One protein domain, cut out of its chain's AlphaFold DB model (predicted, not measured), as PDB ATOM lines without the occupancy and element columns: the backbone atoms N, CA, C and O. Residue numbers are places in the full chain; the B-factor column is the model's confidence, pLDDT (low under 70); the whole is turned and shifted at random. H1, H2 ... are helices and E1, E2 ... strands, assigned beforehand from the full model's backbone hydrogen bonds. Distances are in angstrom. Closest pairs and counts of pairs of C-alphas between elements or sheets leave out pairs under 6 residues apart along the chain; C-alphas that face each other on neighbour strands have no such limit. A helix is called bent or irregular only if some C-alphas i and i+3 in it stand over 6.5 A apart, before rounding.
ATOM      1  N   LYS A  79     -47.140 -43.204  13.629       81.12
ATOM      2  CA  LYS A  79     -46.316 -44.409  13.783       81.12
ATOM      3  C   LYS A  79     -45.346 -44.538  12.600       81.12
ATOM      4  O   LYS A  79     -45.769 -44.728  11.467       81.12
ATOM      5  N   GLY A  80     -44.045 -44.506  12.894       81.88
ATOM      6  CA  GLY A  80     -42.985 -44.557  11.882       81.88
ATOM      7  C   GLY A  80     -42.650 -43.205  11.242       81.88
ATOM      8  O   GLY A  80     -41.718 -43.150  10.448       81.88
ATOM      9  N   CYS A  81     -43.354 -42.133  11.622       87.19
ATOM     10  CA  CYS A  81     -43.158 -40.770  11.126       87.19
ATOM     11  C   CYS A  81     -43.110 -39.785  12.316       87.19
ATOM     12  O   CYS A  81     -44.110 -39.133  12.621       87.19
ATOM     13  N   PRO A  82     -41.987 -39.718  13.051       83.19
ATOM     14  CA  PRO A  82     -41.887 -39.003  14.331       83.19
ATOM     15  C   PRO A  82     -41.893 -37.465  14.245       83.19
ATOM     16  O   PRO A  82     -42.044 -36.838  15.291       83.19
ATOM     17  N   ALA A  83     -41.731 -36.872  13.057       84.00
ATOM     18  CA  ALA A  83     -41.651 -35.420  12.866       84.00
ATOM     19  C   ALA A  83     -42.221 -34.999  11.499       84.00
ATOM     20  O   ALA A  83     -41.483 -34.848  10.528       84.00
ATOM     21  N   LEU A  84     -43.546 -34.859  11.390       90.44
ATOM     22  CA  LEU A  84     -44.197 -34.459  10.133       90.44
ATOM     23  C   LEU A  84     -44.406 -32.949  10.040       90.44
ATOM     24  O   LEU A  84     -43.975 -32.340   9.062       90.44
ATOM     25  N   LEU A  85     -45.037 -32.362  11.061       91.69
ATOM     26  CA  LEU A  85     -45.191 -30.913  11.205       91.69
ATOM     27  C   LEU A  85     -44.751 -30.497  12.615       91.69
ATOM     28  O   LEU A  85     -45.442 -30.853  13.573       91.69
ATOM     29  N   PRO A  86     -43.623 -29.783  12.763       90.12
ATOM     30  CA  PRO A  86     -43.189 -29.214  14.040       90.12
ATOM     31  C   PRO A  86     -44.189 -28.201  14.616       90.12
ATOM     32  O   PRO A  86     -44.970 -27.615  13.865       90.12
ATOM     33  N   HIS A  87     -44.130 -27.966  15.933       92.44
ATOM     34  CA  HIS A  87     -44.929 -26.943  16.620       92.44
ATOM     35  C   HIS A  87     -44.855 -25.584  15.921       92.44
ATOM     36  O   HIS A  87     -45.894 -25.028  15.583       92.44
ATOM     37  N   ASP A  88     -43.645 -25.102  15.637       92.81
ATOM     38  CA  ASP A  88     -43.436 -23.765  15.075       92.81
ATOM     39  C   ASP A  88     -44.155 -23.596  13.736       92.81
ATOM     40  O   ASP A  88     -44.817 -22.591  13.515       92.81
ATOM     41  N   VAL A  89     -44.145 -24.631  12.890       91.38
ATOM     42  CA  VAL A  89     -44.888 -24.643  11.619       91.38
ATOM     43  C   VAL A  89     -46.401 -24.656  11.852       91.38
ATOM     44  O   VAL A  89     -47.145 -24.020  11.110       91.38
ATOM     45  N   LEU A  90     -46.878 -25.379  12.873       92.44
ATOM     46  CA  LEU A  90     -48.307 -25.466  13.200       92.44
ATOM     47  C   LEU A  90     -48.886 -24.143  13.708       92.44
ATOM     48  O   LEU A  90     -50.070 -23.877  13.492       92.44
ATOM     49  N   VAL A  91     -48.074 -23.345  14.404       93.31
ATOM     50  CA  VAL A  91     -48.512 -22.107  15.071       93.31
ATOM     51  C   VAL A  91     -48.057 -20.830  14.370       93.31
ATOM     52  O   VAL A  91     -48.507 -19.743  14.755       93.31
ATOM     53  N   GLN A  92     -47.190 -20.947  13.363       92.81
ATOM     54  CA  GLN A  92     -46.766 -19.840  12.514       92.81
ATOM     55  C   GLN A  92     -47.981 -19.215  11.827       92.81
ATOM     56  O   GLN A  92     -48.786 -19.911  11.203       92.81
ATOM     57  N   ASP A  93     -48.108 -17.894  11.974       92.69
ATOM     58  CA  ASP A  93     -49.186 -17.084  11.397       92.69
ATOM     59  C   ASP A  93     -50.591 -17.639  11.693       92.69
ATOM     60  O   ASP A  93     -51.529 -17.519  10.902       92.69
ATOM     61  N   ARG A  94     -50.734 -18.291  12.857       94.50
ATOM     62  CA  ARG A  94     -52.009 -18.816  13.351       94.50
ATOM     63  C   ARG A  94     -53.058 -17.711  13.410       94.50
ATOM     64  O   ARG A  94     -52.779 -16.569  13.773       94.50
ATOM     65  N   ARG A  95     -54.301 -18.086  13.138       94.06
ATOM     66  CA  ARG A  95     -55.448 -17.178  13.180       94.06
ATOM     67  C   ARG A  95     -56.165 -17.283  14.516       94.06
ATOM     68  O   ARG A  95     -56.284 -18.370  15.088       94.06
ATOM     69  N   ALA A  96     -56.668 -16.154  14.994       93.81
ATOM     70  CA  ALA A  96     -57.575 -16.140  16.127       93.81
ATOM     71  C   ALA A  96     -58.910 -16.786  15.727       93.81
ATOM     72  O   ALA A  96     -59.470 -16.503  14.666       93.81
ATOM     73  N   ARG A 104     -53.419 -21.561  10.195       94.94
ATOM     74  CA  ARG A 104     -53.830 -20.989   8.909       94.94
ATOM     75  C   ARG A 104     -54.308 -22.092   7.946       94.94
ATOM     76  O   ARG A 104     -53.894 -23.247   8.113       94.94
ATOM     77  N   PRO A 105     -55.183 -21.780   6.970       95.19
ATOM     78  CA  PRO A 105     -55.804 -22.789   6.110       95.19
ATOM     79  C   PRO A 105     -54.811 -23.734   5.424       95.19
ATOM     80  O   PRO A 105     -55.063 -24.934   5.368       95.19
ATOM     81  N   GLU A 106     -53.657 -23.229   4.984       95.81
ATOM     82  CA  GLU A 106     -52.593 -23.991   4.316       95.81
ATOM     83  C   GLU A 106     -52.038 -25.096   5.226       95.81
ATOM     84  O   GLU A 106     -51.933 -26.265   4.848       95.81
ATOM     85  N   VAL A 107     -51.711 -24.724   6.466       95.50
ATOM     86  CA  VAL A 107     -51.128 -25.623   7.467       95.50
ATOM     87  C   VAL A 107     -52.161 -26.651   7.916       95.50
ATOM     88  O   VAL A 107     -51.851 -27.837   8.048       95.50
ATOM     89  N   GLU A 108     -53.409 -26.220   8.106       95.38
ATOM     90  CA  GLU A 108     -54.507 -27.119   8.440       95.38
ATOM     91  C   GLU A 108     -54.802 -28.123   7.321       95.38
ATOM     92  O   GLU A 108     -55.088 -29.290   7.605       95.38
ATOM     93  N   LEU A 109     -54.724 -27.692   6.062       96.31
ATOM     94  CA  LEU A 109     -54.926 -28.543   4.896       96.31
ATOM     95  C   LEU A 109     -53.860 -29.639   4.859       96.31
ATOM     96  O   LEU A 109     -54.211 -30.822   4.824       96.31
ATOM     97  N   ILE A 110     -52.578 -29.269   4.970       95.81
ATOM     98  CA  ILE A 110     -51.453 -30.217   5.019       95.81
ATOM     99  C   ILE A 110     -51.632 -31.196   6.188       95.81
ATOM    100  O   ILE A 110     -51.590 -32.414   5.991       95.81
ATOM    101  N   PHE A 111     -51.900 -30.686   7.394       94.75
ATOM    102  CA  PHE A 111     -52.144 -31.510   8.580       94.75
ATOM    103  C   PHE A 111     -53.298 -32.499   8.364       94.75
ATOM    104  O   PHE A 111     -53.171 -33.690   8.663       94.75
ATOM    105  N   THR A 112     -54.419 -32.025   7.816       94.94
ATOM    106  CA  THR A 112     -55.616 -32.838   7.570       94.94
ATOM    107  C   THR A 112     -55.305 -33.961   6.590       94.94
ATOM    108  O   THR A 112     -55.585 -35.121   6.899       94.94
ATOM    109  N   ALA A 113     -54.669 -33.650   5.459       96.06
ATOM    110  CA  ALA A 113     -54.334 -34.638   4.440       96.06
ATOM    111  C   ALA A 113     -53.355 -35.698   4.972       96.06
ATOM    112  O   ALA A 113     -53.596 -36.896   4.813       96.06
ATOM    113  N   MET A 114     -52.305 -35.291   5.697       95.38
ATOM    114  CA  MET A 114     -51.381 -36.243   6.322       95.38
ATOM    115  C   MET A 114     -52.072 -37.126   7.370       95.38
ATOM    116  O   MET A 114     -51.791 -38.325   7.461       95.38
ATOM    117  N   ARG A 115     -52.999 -36.562   8.159       93.06
ATOM    118  CA  ARG A 115     -53.780 -37.316   9.150       93.06
ATOM    119  C   ARG A 115     -54.669 -38.360   8.482       93.06
ATOM    120  O   ARG A 115     -54.741 -39.467   9.007       93.06
ATOM    121  N   ARG A 116     -55.325 -38.032   7.362       94.62
ATOM    122  CA  ARG A 116     -56.150 -38.985   6.593       94.62
ATOM    123  C   ARG A 116     -55.309 -40.072   5.935       94.62
ATOM    124  O   ARG A 116     -55.616 -41.247   6.086       94.62
ATOM    125  N   LEU A 117     -54.190 -39.701   5.312       94.12
ATOM    126  CA  LEU A 117     -53.250 -40.655   4.719       94.12
ATOM    127  C   LEU A 117     -52.740 -41.677   5.749       94.12
ATOM    128  O   LEU A 117     -52.652 -42.871   5.464       94.12
ATOM    129  N   PHE A 118     -52.431 -41.218   6.966       92.62
ATOM    130  CA  PHE A 118     -52.035 -42.099   8.063       92.62
ATOM    131  C   PHE A 118     -53.180 -42.992   8.559       92.62
ATOM    132  O   PHE A 118     -52.956 -44.181   8.791       92.62
ATOM    133  N   LYS A 119     -54.370 -42.419   8.773       91.12
ATOM    134  CA  LYS A 119     -55.532 -43.144   9.303       91.12
ATOM    135  C   LYS A 119     -56.193 -44.071   8.286       91.12
ATOM    136  O   LYS A 119     -56.927 -44.950   8.718       91.12
ATOM    137  N   ASP A 120     -55.891 -43.904   6.999       94.12
ATOM    138  CA  ASP A 120     -56.487 -44.674   5.904       94.12
ATOM    139  C   ASP A 120     -58.016 -44.547   5.863       94.12
ATOM    140  O   ASP A 120     -58.737 -45.521   5.692       94.12
ATOM    141  N   ASP A 121     -58.514 -43.333   6.104       94.94
ATOM    142  CA  ASP A 121     -59.940 -43.062   6.307       94.94
ATOM    143  C   ASP A 121     -60.458 -41.924   5.415       94.94
ATOM    144  O   ASP A 121     -61.299 -41.125   5.833       94.94
ATOM    145  N   TRP A 122     -59.948 -41.810   4.184       95.81
ATOM    146  CA  TRP A 122     -60.453 -40.837   3.211       95.81
ATOM    147  C   TRP A 122     -61.945 -41.046   2.923       95.81
ATOM    148  O   TRP A 122     -62.442 -42.164   2.861       95.81
ATOM    149  N   SER A 123     -62.673 -39.938   2.781       96.31
ATOM    150  CA  SER A 123     -64.107 -39.930   2.486       96.31
ATOM    151  C   SER A 123     -64.494 -38.632   1.785       96.31
ATOM    152  O   SER A 123     -63.730 -37.663   1.810       96.31
ATOM    153  N   GLU A 124     -65.699 -38.575   1.219       97.00
ATOM    154  CA  GLU A 124     -66.233 -37.374   0.563       97.00
ATOM    155  C   GLU A 124     -66.215 -36.160   1.497       97.00
ATOM    156  O   GLU A 124     -65.788 -35.072   1.115       97.00
ATOM    157  N   ARG A 125     -66.566 -36.364   2.775       94.44
ATOM    158  CA  ARG A 125     -66.489 -35.324   3.809       94.44
ATOM    159  C   ARG A 125     -65.069 -34.776   3.970       94.44
ATOM    160  O   ARG A 125     -64.888 -33.588   4.233       94.44
ATOM    161  N   HIS A 126     -64.052 -35.630   3.869       95.50
ATOM    162  CA  HIS A 126     -62.657 -35.202   3.959       95.50
ATOM    163  C   HIS A 126     -62.222 -34.429   2.715       95.50
ATOM    164  O   HIS A 126     -61.593 -33.385   2.857       95.50
ATOM    165  N   CYS A 127     -62.610 -34.891   1.528       97.50
ATOM    166  CA  CYS A 127     -62.397 -34.179   0.270       97.50
ATOM    167  C   CYS A 127     -63.036 -32.783   0.283       97.50
ATOM    168  O   CYS A 127     -62.360 -31.799  -0.010       97.50
ATOM    169  N   ALA A 128     -64.288 -32.672   0.739       96.94
ATOM    170  CA  ALA A 128     -64.980 -31.393   0.883       96.94
ATOM    171  C   ALA A 128     -64.224 -30.424   1.810       96.94
ATOM    172  O   ALA A 128     -64.056 -29.256   1.469       96.94
ATOM    173  N   ARG A 129     -63.690 -30.910   2.943       95.56
ATOM    174  CA  ARG A 129     -62.854 -30.089   3.839       95.56
ATOM    175  C   ARG A 129     -61.548 -29.646   3.175       95.56
ATOM    176  O   ARG A 129     -61.125 -28.517   3.384       95.56
ATOM    177  N   ILE A 130     -60.896 -30.506   2.390       97.44
ATOM    178  CA  ILE A 130     -59.697 -30.110   1.632       97.44
ATOM    179  C   ILE A 130     -60.041 -29.008   0.625       97.44
ATOM    180  O   ILE A 130     -59.332 -28.006   0.572       97.44
ATOM    181  N   ALA A 131     -61.143 -29.148  -0.117       97.62
ATOM    182  CA  ALA A 131     -61.588 -28.141  -1.079       97.62
ATOM    183  C   ALA A 131     -61.926 -26.795  -0.414       97.62
ATOM    184  O   ALA A 131     -61.533 -25.742  -0.911       97.62
ATOM    185  N   GLU A 132     -62.605 -26.827   0.732       96.62
ATOM    186  CA  GLU A 132     -62.980 -25.636   1.499       96.62
ATOM    187  C   GLU A 132     -61.783 -24.951   2.173       96.62
ATOM    188  O   GLU A 132     -61.710 -23.726   2.186       96.62
ATOM    189  N   LEU A 133     -60.802 -25.702   2.682       96.12
ATOM    190  CA  LEU A 133     -59.553 -25.099   3.153       96.12
ATOM    191  C   LEU A 133     -58.773 -24.483   1.991       96.12
ATOM    192  O   LEU A 133     -58.273 -23.372   2.128       96.12
ATOM    193  N   HIS A 134     -58.712 -25.169   0.848       97.06
ATOM    194  CA  HIS A 134     -58.004 -24.685  -0.333       97.06
ATOM    195  C   HIS A 134     -58.620 -23.400  -0.901       97.06
ATOM    196  O   HIS A 134     -57.889 -22.524  -1.347       97.06
ATOM    197  N   SER A 135     -59.948 -23.241  -0.872       96.88
ATOM    198  CA  SER A 135     -60.607 -22.023  -1.374       96.88
ATOM    199  C   SER A 135     -60.294 -20.768  -0.551       96.88
ATOM    200  O   SER A 135     -60.515 -19.656  -1.024       96.88
ATOM    201  N   ARG A 136     -59.762 -20.934   0.666       95.19
ATOM    202  CA  ARG A 136     -59.318 -19.841   1.544       95.19
ATOM    203  C   ARG A 136     -57.855 -19.448   1.324       95.19
ATOM    204  O   ARG A 136     -57.408 -18.471   1.919       95.19
ATOM    205  N   ILE A 137     -57.116 -20.200   0.509       95.88
ATOM    206  CA  ILE A 137     -55.702 -19.967   0.217       95.88
ATOM    207  C   ILE A 137     -55.593 -19.080  -1.025       95.88
ATOM    208  O   ILE A 137     -56.134 -19.408  -2.078       95.88
ATOM    209  N   THR A 138     -54.898 -17.948  -0.908       91.62
ATOM    210  CA  THR A 138     -54.879 -16.901  -1.948       91.62
ATOM    211  C   THR A 138     -53.558 -16.770  -2.707       91.62
ATOM    212  O   THR A 138     -53.527 -16.124  -3.752       91.62
ATOM    213  N   HIS A 139     -52.469 -17.367  -2.220       90.38
ATOM    214  CA  HIS A 139     -51.138 -17.277  -2.831       90.38
ATOM    215  C   HIS A 139     -50.766 -18.580  -3.548       90.38
ATOM    216  O   HIS A 139     -51.156 -19.662  -3.118       90.38
ATOM    217  N   GLN A 140     -50.021 -18.480  -4.655       85.31
ATOM    218  CA  GLN A 140     -49.705 -19.632  -5.512       85.31
ATOM    219  C   GLN A 140     -48.688 -20.593  -4.871       85.31
ATOM    220  O   GLN A 140     -48.876 -21.804  -4.937       85.31
ATOM    221  N   ASP A 141     -47.685 -20.071  -4.162       90.38
ATOM    222  CA  ASP A 141     -46.611 -20.864  -3.539       90.38
ATOM    223  C   ASP A 141     -46.939 -21.292  -2.100       90.38
ATOM    224  O   ASP A 141     -46.095 -21.283  -1.201       90.38
ATOM    225  N   TRP A 142     -48.202 -21.627  -1.850       94.06
ATOM    226  CA  TRP A 142     -48.691 -21.913  -0.504       94.06
ATOM    227  C   TRP A 142     -48.213 -23.249   0.061       94.06
ATOM    228  O   TRP A 142     -48.127 -23.403   1.281       94.06
ATOM    229  N   LEU A 143     -47.926 -24.223  -0.810       95.00
ATOM    230  CA  LEU A 143     -47.464 -25.553  -0.431       95.00
ATOM    231  C   LEU A 143     -45.930 -25.549  -0.354       95.00
ATOM    232  O   LEU A 143     -45.274 -25.458  -1.392       95.00
ATOM    233  N   PRO A 144     -45.327 -25.700   0.842       92.38
ATOM    234  CA  PRO A 144     -43.876 -25.736   0.965       92.38
ATOM    235  C   PRO A 144     -43.264 -26.851   0.111       92.38
ATOM    236  O   PRO A 144     -43.790 -27.964   0.075       92.38
ATOM    237  N   ALA A 145     -42.109 -26.590  -0.511       92.06
ATOM    238  CA  ALA A 145     -41.458 -27.515  -1.447       92.06
ATOM    239  C   ALA A 145     -41.252 -28.933  -0.873       92.06
ATOM    240  O   ALA A 145     -41.458 -29.928  -1.567       92.06
ATOM    241  N   GLN A 146     -40.934 -29.042   0.422       91.06
ATOM    242  CA  GLN A 146     -40.788 -30.323   1.134       91.06
ATOM    243  C   GLN A 146     -42.068 -31.180   1.177       91.06
ATOM    244  O   GLN A 146     -42.000 -32.385   1.414       91.06
ATOM    245  N   TYR A 147     -43.231 -30.571   0.945       94.06
ATOM    246  CA  TYR A 147     -44.537 -31.221   0.866       94.06
ATOM    247  C   TYR A 147     -45.091 -31.248  -0.566       94.06
ATOM    248  O   TYR A 147     -46.212 -31.705  -0.767       94.06
ATOM    249  N   GLY A 148     -44.317 -30.825  -1.576       95.19
ATOM    250  CA  GLY A 148     -44.758 -30.771  -2.974       95.19
ATOM    251  C   GLY A 148     -45.217 -32.123  -3.534       95.19
ATOM    252  O   GLY A 148     -46.105 -32.179  -4.380       95.19
ATOM    253  N   TRP A 149     -44.704 -33.230  -2.991       95.44
ATOM    254  CA  TRP A 149     -45.165 -34.584  -3.318       95.44
ATOM    255  C   TRP A 149     -46.655 -34.815  -3.011       95.44
ATOM    256  O   TRP A 149     -47.256 -35.716  -3.590       95.44
ATOM    257  N   MET A 150     -47.262 -34.014  -2.124       96.56
ATOM    258  CA  MET A 150     -48.686 -34.089  -1.789       96.56
ATOM    259  C   MET A 150     -49.581 -33.476  -2.866       96.56
ATOM    260  O   MET A 150     -50.773 -33.772  -2.872       96.56
ATOM    261  N   ALA A 151     -49.053 -32.637  -3.765       96.62
ATOM    262  CA  ALA A 151     -49.871 -31.864  -4.698       96.62
ATOM    263  C   ALA A 151     -50.857 -32.726  -5.517       96.62
ATOM    264  O   ALA A 151     -52.044 -32.409  -5.496       96.62
ATOM    265  N   PRO A 152     -50.463 -33.866  -6.128       97.19
ATOM    266  CA  PRO A 152     -51.410 -34.701  -6.871       97.19
ATOM    267  C   PRO A 152     -52.548 -35.248  -5.997       97.19
ATOM    268  O   PRO A 152     -53.705 -35.239  -6.400       97.19
ATOM    269  N   MET A 153     -52.226 -35.678  -4.770       97.19
ATOM    270  CA  MET A 153     -53.212 -36.167  -3.800       97.19
ATOM    271  C   MET A 153     -54.202 -35.064  -3.408       97.19
ATOM    272  O   MET A 153     -55.395 -35.317  -3.260       97.19
ATOM    273  N   LEU A 154     -53.706 -33.841  -3.215       97.62
ATOM    274  CA  LEU A 154     -54.520 -32.694  -2.828       97.62
ATOM    275  C   LEU A 154     -55.429 -32.230  -3.966       97.62
ATOM    276  O   LEU A 154     -56.577 -31.884  -3.698       97.62
ATOM    277  N   GLU A 155     -54.967 -32.292  -5.216       97.25
ATOM    278  CA  GLU A 155     -55.797 -32.015  -6.391       97.25
ATOM    279  C   GLU A 155     -56.923 -33.040  -6.558       97.25
ATOM    280  O   GLU A 155     -58.085 -32.657  -6.715       97.25
ATOM    281  N   ASP A 156     -56.622 -34.337  -6.439       98.06
ATOM    282  CA  ASP A 156     -57.652 -35.380  -6.483       98.06
ATOM    283  C   ASP A 156     -58.653 -35.231  -5.326       98.06
ATOM    284  O   ASP A 156     -59.866 -35.342  -5.529       98.06
ATOM    285  N   ALA A 157     -58.171 -34.907  -4.121       97.62
ATOM    286  CA  ALA A 157     -59.030 -34.663  -2.968       97.62
ATOM    287  C   ALA A 157     -59.925 -33.431  -3.167       97.62
ATOM    288  O   ALA A 157     -61.113 -33.492  -2.858       97.62
ATOM    289  N   ARG A 158     -59.386 -32.337  -3.716       97.62
ATOM    290  CA  ARG A 158     -60.129 -31.109  -4.036       97.62
ATOM    291  C   ARG A 158     -61.209 -31.354  -5.089       97.62
ATOM    292  O   ARG A 158     -62.286 -30.776  -5.000       97.62
ATOM    293  N   ALA A 159     -60.941 -32.246  -6.040       97.75
ATOM    294  CA  ALA A 159     -61.897 -32.680  -7.053       97.75
ATOM    295  C   ALA A 159     -62.922 -33.716  -6.544       97.75
ATOM    296  O   ALA A 159     -63.719 -34.212  -7.337       97.75
ATOM    297  N   GLY A 160     -62.904 -34.082  -5.255       97.19
ATOM    298  CA  GLY A 160     -63.844 -35.054  -4.686       97.19
ATOM    299  C   GLY A 160     -63.550 -36.517  -5.036       97.19
ATOM    300  O   GLY A 160     -64.382 -37.383  -4.780       97.19
ATOM    301  N   LYS A 161     -62.380 -36.830  -5.605       97.88
ATOM    302  CA  LYS A 161     -62.045 -38.171  -6.112       97.88
ATOM    303  C   LYS A 161     -61.495 -39.078  -5.009       97.88
ATOM    304  O   LYS A 161     -60.300 -39.372  -4.965       97.88
ATOM    305  N   VAL A 162     -62.368 -39.546  -4.119       97.50
ATOM    306  CA  VAL A 162     -61.988 -40.390  -2.966       97.50
ATOM    307  C   VAL A 162     -61.222 -41.649  -3.392       97.50
ATOM    308  O   VAL A 162     -60.195 -41.978  -2.794       97.50
ATOM    309  N   GLU A 163     -61.679 -42.339  -4.438       97.44
ATOM    310  CA  GLU A 163     -61.032 -43.558  -4.945       97.44
ATOM    311  C   GLU A 163     -59.607 -43.298  -5.448       97.44
ATOM    312  O   GLU A 163     -58.690 -44.044  -5.107       97.44
ATOM    313  N   ALA A 164     -59.397 -42.204  -6.190       96.94
ATOM    314  CA  ALA A 164     -58.083 -41.829  -6.709       96.94
ATOM    315  C   ALA A 164     -57.096 -41.534  -5.570       96.94
ATOM    316  O   ALA A 164     -55.992 -42.078  -5.542       96.94
ATOM    317  N   VAL A 165     -57.520 -40.750  -4.574       96.56
ATOM    318  CA  VAL A 165     -56.710 -40.454  -3.382       96.56
ATOM    319  C   VAL A 165     -56.358 -41.735  -2.617       96.56
ATOM    320  O   VAL A 165     -55.221 -41.919  -2.182       96.56
ATOM    321  N   THR A 166     -57.319 -42.650  -2.482       96.06
ATOM    322  CA  THR A 166     -57.139 -43.913  -1.755       96.06
ATOM    323  C   THR A 166     -56.176 -44.846  -2.492       96.06
ATOM    324  O   THR A 166     -55.273 -45.415  -1.873       96.06
ATOM    325  N   ALA A 167     -56.286 -44.943  -3.820       97.00
ATOM    326  CA  ALA A 167     -55.403 -45.750  -4.663       97.00
ATOM    327  C   ALA A 167     -53.931 -45.308  -4.581       97.00
ATOM    328  O   ALA A 167     -53.018 -46.132  -4.668       97.00
ATOM    329  N   ARG A 168     -53.676 -44.013  -4.352       95.62
ATOM    330  CA  ARG A 168     -52.321 -43.454  -4.223       95.62
ATOM    331  C   ARG A 168     -51.655 -43.695  -2.872       95.62
ATOM    332  O   ARG A 168     -50.445 -43.484  -2.748       95.62
ATOM    333  N   ARG A 169     -52.400 -44.168  -1.865       94.31
ATOM    334  CA  ARG A 169     -51.934 -44.266  -0.473       94.31
ATOM    335  C   ARG A 169     -50.548 -44.882  -0.336       94.31
ATOM    336  O   ARG A 169     -49.739 -44.368   0.427       94.31
ATOM    337  N   GLY A 170     -50.270 -45.986  -1.029       95.19
ATOM    338  CA  GLY A 170     -48.985 -46.680  -0.916       95.19
ATOM    339  C   GLY A 170     -47.793 -45.788  -1.278       95.19
ATOM    340  O   GLY A 170     -46.821 -45.720  -0.521       95.19
ATOM    341  N   ALA A 171     -47.897 -45.068  -2.398       95.50
ATOM    342  CA  ALA A 171     -46.861 -44.159  -2.879       95.50
ATOM    343  C   ALA A 171     -46.736 -42.923  -1.975       95.50
ATOM    344  O   ALA A 171     -45.642 -42.601  -1.507       95.50
ATOM    345  N   ASP A 172     -47.861 -42.286  -1.657       95.94
ATOM    346  CA  ASP A 172     -47.888 -41.067  -0.847       95.94
ATOM    347  C   ASP A 172     -47.423 -41.349   0.599       95.94
ATOM    348  O   ASP A 172     -46.713 -40.553   1.214       95.94
ATOM    349  N   TRP A 173     -47.715 -42.535   1.142       94.69
ATOM    350  CA  TRP A 173     -47.225 -42.969   2.454       94.69
ATOM    351  C   TRP A 173     -45.709 -43.208   2.481       94.69
ATOM    352  O   TRP A 173     -45.056 -42.943   3.497       94.69
ATOM    353  N   ALA A 174     -45.119 -43.687   1.381       94.31
ATOM    354  CA  ALA A 174     -43.667 -43.804   1.264       94.31
ATOM    355  C   ALA A 174     -42.996 -42.420   1.280       94.31
ATOM    356  O   ALA A 174     -42.022 -42.223   2.014       94.31
ATOM    357  N   GLN A 175     -43.568 -41.450   0.561       95.12
ATOM    358  CA  GLN A 175     -43.098 -40.061   0.559       95.12
ATOM    359  C   GLN A 175     -43.253 -39.393   1.929       95.12
ATOM    360  O   GLN A 175     -42.325 -38.741   2.416       95.12
ATOM    361  N   LEU A 176     -44.371 -39.631   2.618       93.19
ATOM    362  CA  LEU A 176     -44.590 -39.139   3.978       93.19
ATOM    363  C   LEU A 176     -43.514 -39.653   4.950       93.19
ATOM    364  O   LEU A 176     -42.959 -38.886   5.738       93.19
ATOM    365  N   ARG A 177     -43.171 -40.947   4.876       92.44
ATOM    366  CA  ARG A 177     -42.090 -41.537   5.685       92.44
ATOM    367  C   ARG A 177     -40.732 -40.927   5.362       92.44
ATOM    368  O   ARG A 177     -39.936 -40.723   6.279       92.44
ATOM    369  N   GLN A 178     -40.451 -40.662   4.089       91.56
ATOM    370  CA  GLN A 178     -39.199 -40.028   3.684       91.56
ATOM    371  C   GLN A 178     -39.113 -38.595   4.218       91.56
ATOM    372  O   GLN A 178     -38.111 -38.228   4.827       91.56
ATOM    373  N   THR A 179     -40.200 -37.833   4.099       91.81
ATOM    374  CA  THR A 179     -40.326 -36.480   4.656       91.81
ATOM    375  C   THR A 179     -40.060 -36.484   6.163       91.81
ATOM    376  O   THR A 179     -39.205 -35.749   6.648       91.81
ATOM    377  N   ALA A 180     -40.692 -37.399   6.907       89.69
ATOM    378  CA  ALA A 180     -40.488 -37.516   8.352       89.69
ATOM    379  C   ALA A 180     -39.034 -37.832   8.750       89.69
ATOM    380  O   ALA A 180     -38.575 -37.415   9.811       89.69
ATOM    381  N   LYS A 181     -38.314 -38.610   7.931       87.06
ATOM    382  CA  LYS A 181     -36.900 -38.943   8.165       87.06
ATOM    383  C   LYS A 181     -35.964 -37.775   7.874       87.06
ATOM    384  O   LYS A 181     -34.925 -37.688   8.533       87.06
ATOM    385  N   ASN A 182     -36.308 -36.950   6.887       87.94
ATOM    386  CA  ASN A 182     -35.538 -35.774   6.487       87.94
ATOM    387  C   ASN A 182     -35.691 -34.637   7.504       87.94
ATOM    388  O   ASN A 182     -34.733 -33.915   7.745       87.94
ATOM    389  N   ASN A 183     -36.845 -34.555   8.170       86.62
ATOM    390  CA  ASN A 183     -37.112 -33.584   9.233       86.62
ATOM    391  C   ASN A 183     -36.372 -33.867  10.553       86.62
ATOM    392  O   ASN A 183     -36.563 -33.135  11.516       86.62
ATOM    393  N   LEU A 184     -35.581 -34.942  10.634       84.31
ATOM    394  CA  LEU A 184     -34.818 -35.287  11.829       84.31
ATOM    395  C   LEU A 184     -33.326 -35.389  11.529       84.31
ATOM    396  O   LEU A 184     -32.887 -36.217  10.717       84.31
ATOM    397  N   SER A 185     -32.542 -34.649  12.301       86.88
ATOM    398  CA  SER A 185     -31.102 -34.838  12.423       86.88
ATOM    399  C   SER A 185     -30.754 -36.195  13.057       86.88
ATOM    400  O   SER A 185     -31.599 -36.915  13.605       86.88
ATOM    401  N   LEU A 186     -29.479 -36.588  12.968       86.00
ATOM    402  CA  LEU A 186     -29.000 -37.839  13.561       86.00
ATOM    403  C   LEU A 186     -29.125 -37.832  15.094       86.00
ATOM    404  O   LEU A 186     -29.555 -38.830  15.675       86.00
ATOM    405  N   SER A 187     -28.806 -36.708  15.738       87.19
ATOM    406  CA  SER A 187     -28.936 -36.540  17.188       87.19
ATOM    407  C   SER A 187     -30.393 -36.675  17.633       87.19
ATOM    408  O   SER A 187     -30.677 -37.409  18.580       87.19
ATOM    409  N   GLU A 188     -31.338 -36.074  16.910       85.56
ATOM    410  CA  GLU A 188     -32.765 -36.195  17.224       85.56
ATOM    411  C   GLU A 188     -33.294 -37.616  17.008       85.56
ATOM    412  O   GLU A 188     -34.156 -38.074  17.756       85.56
ATOM    413  N   LYS A 189     -32.775 -38.366  16.027       85.38
ATOM    414  CA  LYS A 189     -33.119 -39.791  15.851       85.38
ATOM    415  C   LYS A 189     -32.710 -40.615  17.073       85.38
ATOM    416  O   LYS A 189     -33.511 -41.417  17.559       85.38
ATOM    417  N   VAL A 190     -31.503 -40.390  17.592       87.06
ATOM    418  CA  VAL A 190     -31.003 -41.063  18.801       87.06
ATOM    419  C   VAL A 190     -31.806 -40.643  20.034       87.06
ATOM    420  O   VAL A 190     -32.261 -41.507  20.785       87.06
ATOM    421  N   ALA A 191     -32.056 -39.344  20.212       84.62
ATOM    422  CA  ALA A 191     -32.862 -38.826  21.316       84.62
ATOM    423  C   ALA A 191     -34.288 -39.400  21.296       84.62
ATOM    424  O   ALA A 191     -34.779 -39.897  22.311       84.62
ATOM    425  N   ASN A 192     -34.927 -39.432  20.121       82.94
ATOM    426  CA  ASN A 192     -36.235 -40.052  19.939       82.94
ATOM    427  C   ASN A 192     -36.200 -41.537  20.315       82.94
ATOM    428  O   ASN A 192     -37.076 -41.995  21.045       82.94
ATOM    429  N   MET A 193     -35.188 -42.294  19.884       84.81
ATOM    430  CA  MET A 193     -35.045 -43.704  20.262       84.81
ATOM    431  C   MET A 193     -34.928 -43.876  21.784       84.81
ATOM    432  O   MET A 193     -35.648 -44.695  22.357       84.81
ATOM    433  N   ALA A 194     -34.095 -43.071  22.449       85.56
ATOM    434  CA  ALA A 194     -33.952 -43.095  23.904       85.56
ATOM    435  C   ALA A 194     -35.281 -42.788  24.619       85.56
ATOM    436  O   ALA A 194     -35.673 -43.511  25.539       85.56
ATOM    437  N   LEU A 195     -36.028 -41.783  24.148       81.50
ATOM    438  CA  LEU A 195     -37.358 -41.445  24.666       81.50
ATOM    439  C   LEU A 195     -38.365 -42.584  24.465       81.50
ATOM    440  O   LEU A 195     -39.122 -42.907  25.383       81.50
ATOM    441  N   GLN A 196     -38.370 -43.235  23.298       81.69
ATOM    442  CA  GLN A 196     -39.249 -44.379  23.042       81.69
ATOM    443  C   GLN A 196     -38.912 -45.568  23.958       81.69
ATOM    444  O   GLN A 196     -39.833 -46.214  24.465       81.69
ATOM    445  N   THR A 197     -37.626 -45.826  24.216       83.00
ATOM    446  CA  THR A 197     -37.166 -46.864  25.152       83.00
ATOM    447  C   THR A 197     -37.580 -46.542  26.583       83.00
ATOM    448  O   THR A 197     -38.209 -47.380  27.233       83.00
ATOM    449  N   LYS A 198     -37.334 -45.309  27.052       82.19
ATOM    450  CA  LYS A 198     -37.801 -44.830  28.364       82.19
ATOM    451  C   LYS A 198     -39.311 -45.019  28.497       82.19
ATOM    452  O   LYS A 198     -39.776 -45.583  29.482       82.19
ATOM    453  N   ARG A 199     -40.083 -44.633  27.478       77.25
ATOM    454  CA  ARG A 199     -41.542 -44.800  27.461       77.25
ATOM    455  C   ARG A 199     -41.956 -46.268  27.582       77.25
ATOM    456  O   ARG A 199     -42.895 -46.573  28.311       77.25
ATOM    457  N   ILE A 200     -41.293 -47.184  26.871       78.31
ATOM    458  CA  ILE A 200     -41.579 -48.623  26.979       78.31
ATOM    459  C   ILE A 200     -41.279 -49.119  28.394       78.31
ATOM    460  O   ILE A 200     -42.116 -49.817  28.957       78.31
ATOM    461  N   ALA A 201     -40.154 -48.729  28.992       80.25
ATOM    462  CA  ALA A 201     -39.817 -49.111  30.362       80.25
ATOM    463  C   ALA A 201     -40.860 -48.597  31.369       80.25
ATOM    464  O   ALA A 201     -41.393 -49.368  32.163       80.25
ATOM    465  N   VAL A 202     -41.239 -47.321  31.266       76.50
ATOM    466  CA  VAL A 202     -42.274 -46.714  32.115       76.50
ATOM    467  C   VAL A 202     -43.625 -47.415  31.937       76.50
ATOM    468  O   VAL A 202     -44.298 -47.689  32.923       76.50
ATOM    469  N   ARG A 203     -43.999 -47.813  30.714       72.00
ATOM    470  CA  ARG A 203     -45.220 -48.599  30.447       72.00
ATOM    471  C   ARG A 203     -45.280 -49.915  31.208       72.00
ATOM    472  O   ARG A 203     -46.371 -50.393  31.508       72.00
ATOM    473  N   LEU A 204     -44.129 -50.555  31.400       73.44
ATOM    474  CA  LEU A 204     -44.067 -51.826  32.111       73.44
ATOM    475  C   LEU A 204     -44.334 -51.639  33.604       73.44
ATOM    476  O   LEU A 204     -44.826 -52.575  34.225       73.44
ATOM    477  N   ARG A 205     -44.055 -50.448  34.143       76.81
ATOM    478  CA  ARG A 205     -44.269 -50.105  35.549       76.81
ATOM    479  C   ARG A 205     -45.638 -49.469  35.810       76.81
ATOM    480  O   ARG A 205     -46.331 -49.886  36.730       76.81
ATOM    481  N   ASP A 206     -46.038 -48.495  34.992       77.06
ATOM    482  CA  ASP A 206     -47.213 -47.649  35.232       77.06
ATOM    483  C   ASP A 206     -48.337 -47.975  34.231       77.06
ATOM    484  O   ASP A 206     -48.446 -47.408  33.137       77.06
TER     485      ASP A 206
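This is residues 79 to 96 and 104 to 206 of the 348 residues of an uncharacterized protein of Loktanella ponticola (UniProt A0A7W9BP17). Two pairs of helices, the hairpin H2-H3 and the side-by-side H4 and H6, cross to make the body, with H5 at the corner between H4 and H6. Strand E1 packs beside H6, and H7 ends in an arm whose residues 193 to 205 stick out. The printed part has 121 residues, in the order E1, H1 to H7, and is mostly helix. It is only just compact, close to loose, with a radius of gyration of the C-alphas of 16.3 A and spans of 48 by 32 by 27 A.

E1 covers residues 81 to 86, starting at C-alpha 81 (-43.158, -40.770, 11.126), and H1 87 to 91. H2 covers 105 to 119, 20.6 A; H3 124 to 134, 15.2 A; H4 145 to 158, 19.2 A; H5 162 to 167; H6 169 to 182, 19.7 A. H7, 186 to 205, is 29.4 A long and ends at C-alpha 205 (-44.269, -50.105, 35.549). H4 is irregular: C-alphas 146 and 149 are 7.6 A apart.

H2 and H4 are the hubs, close but not clearly touching, about perpendicular at 78 degrees; their closest C-alphas, Ala 113 and Leu 154, are 7.5 A apart. H2 and H3 form a helical hairpin, a shallow tilt of 26 degrees, closest C-alphas Pro 105 and Leu 133, 5.3 A. H4 touches H6 at a shallow tilt of 24 degrees, opposite ways, closest C-alphas Trp 149 and Gln 175, 7.0 A. With residues 153 to 157 alone H4 touches H5, closest C-alphas Met 153 and Val 165, 5.5 A. H1 and H2 only just touch, with 3 pairs of C-alphas within 8 A, closest Leu 90 and Val 107, 6.4 A. E1 pairs with no named strand; its closest C-alpha pair with H6 is Cys 81 and Ala 180, 5.0 A. H7 touches no helix. Every O i to N i+4 pair is within hydrogen-bond range in H1, H2, H3, H5, H6 and H7; H4 has 5 of 10, and 8 of 11 O i to N i+3 pairs.

The C-alphas farthest apart, Gln 140 and Arg 205, are 51.4 A apart. Residues 97 to 103 are not printed; C-alphas 96 and 104 are 9.5 A apart. Of the links printed whole, none is long. No printed residue is under 70 in pLDDT.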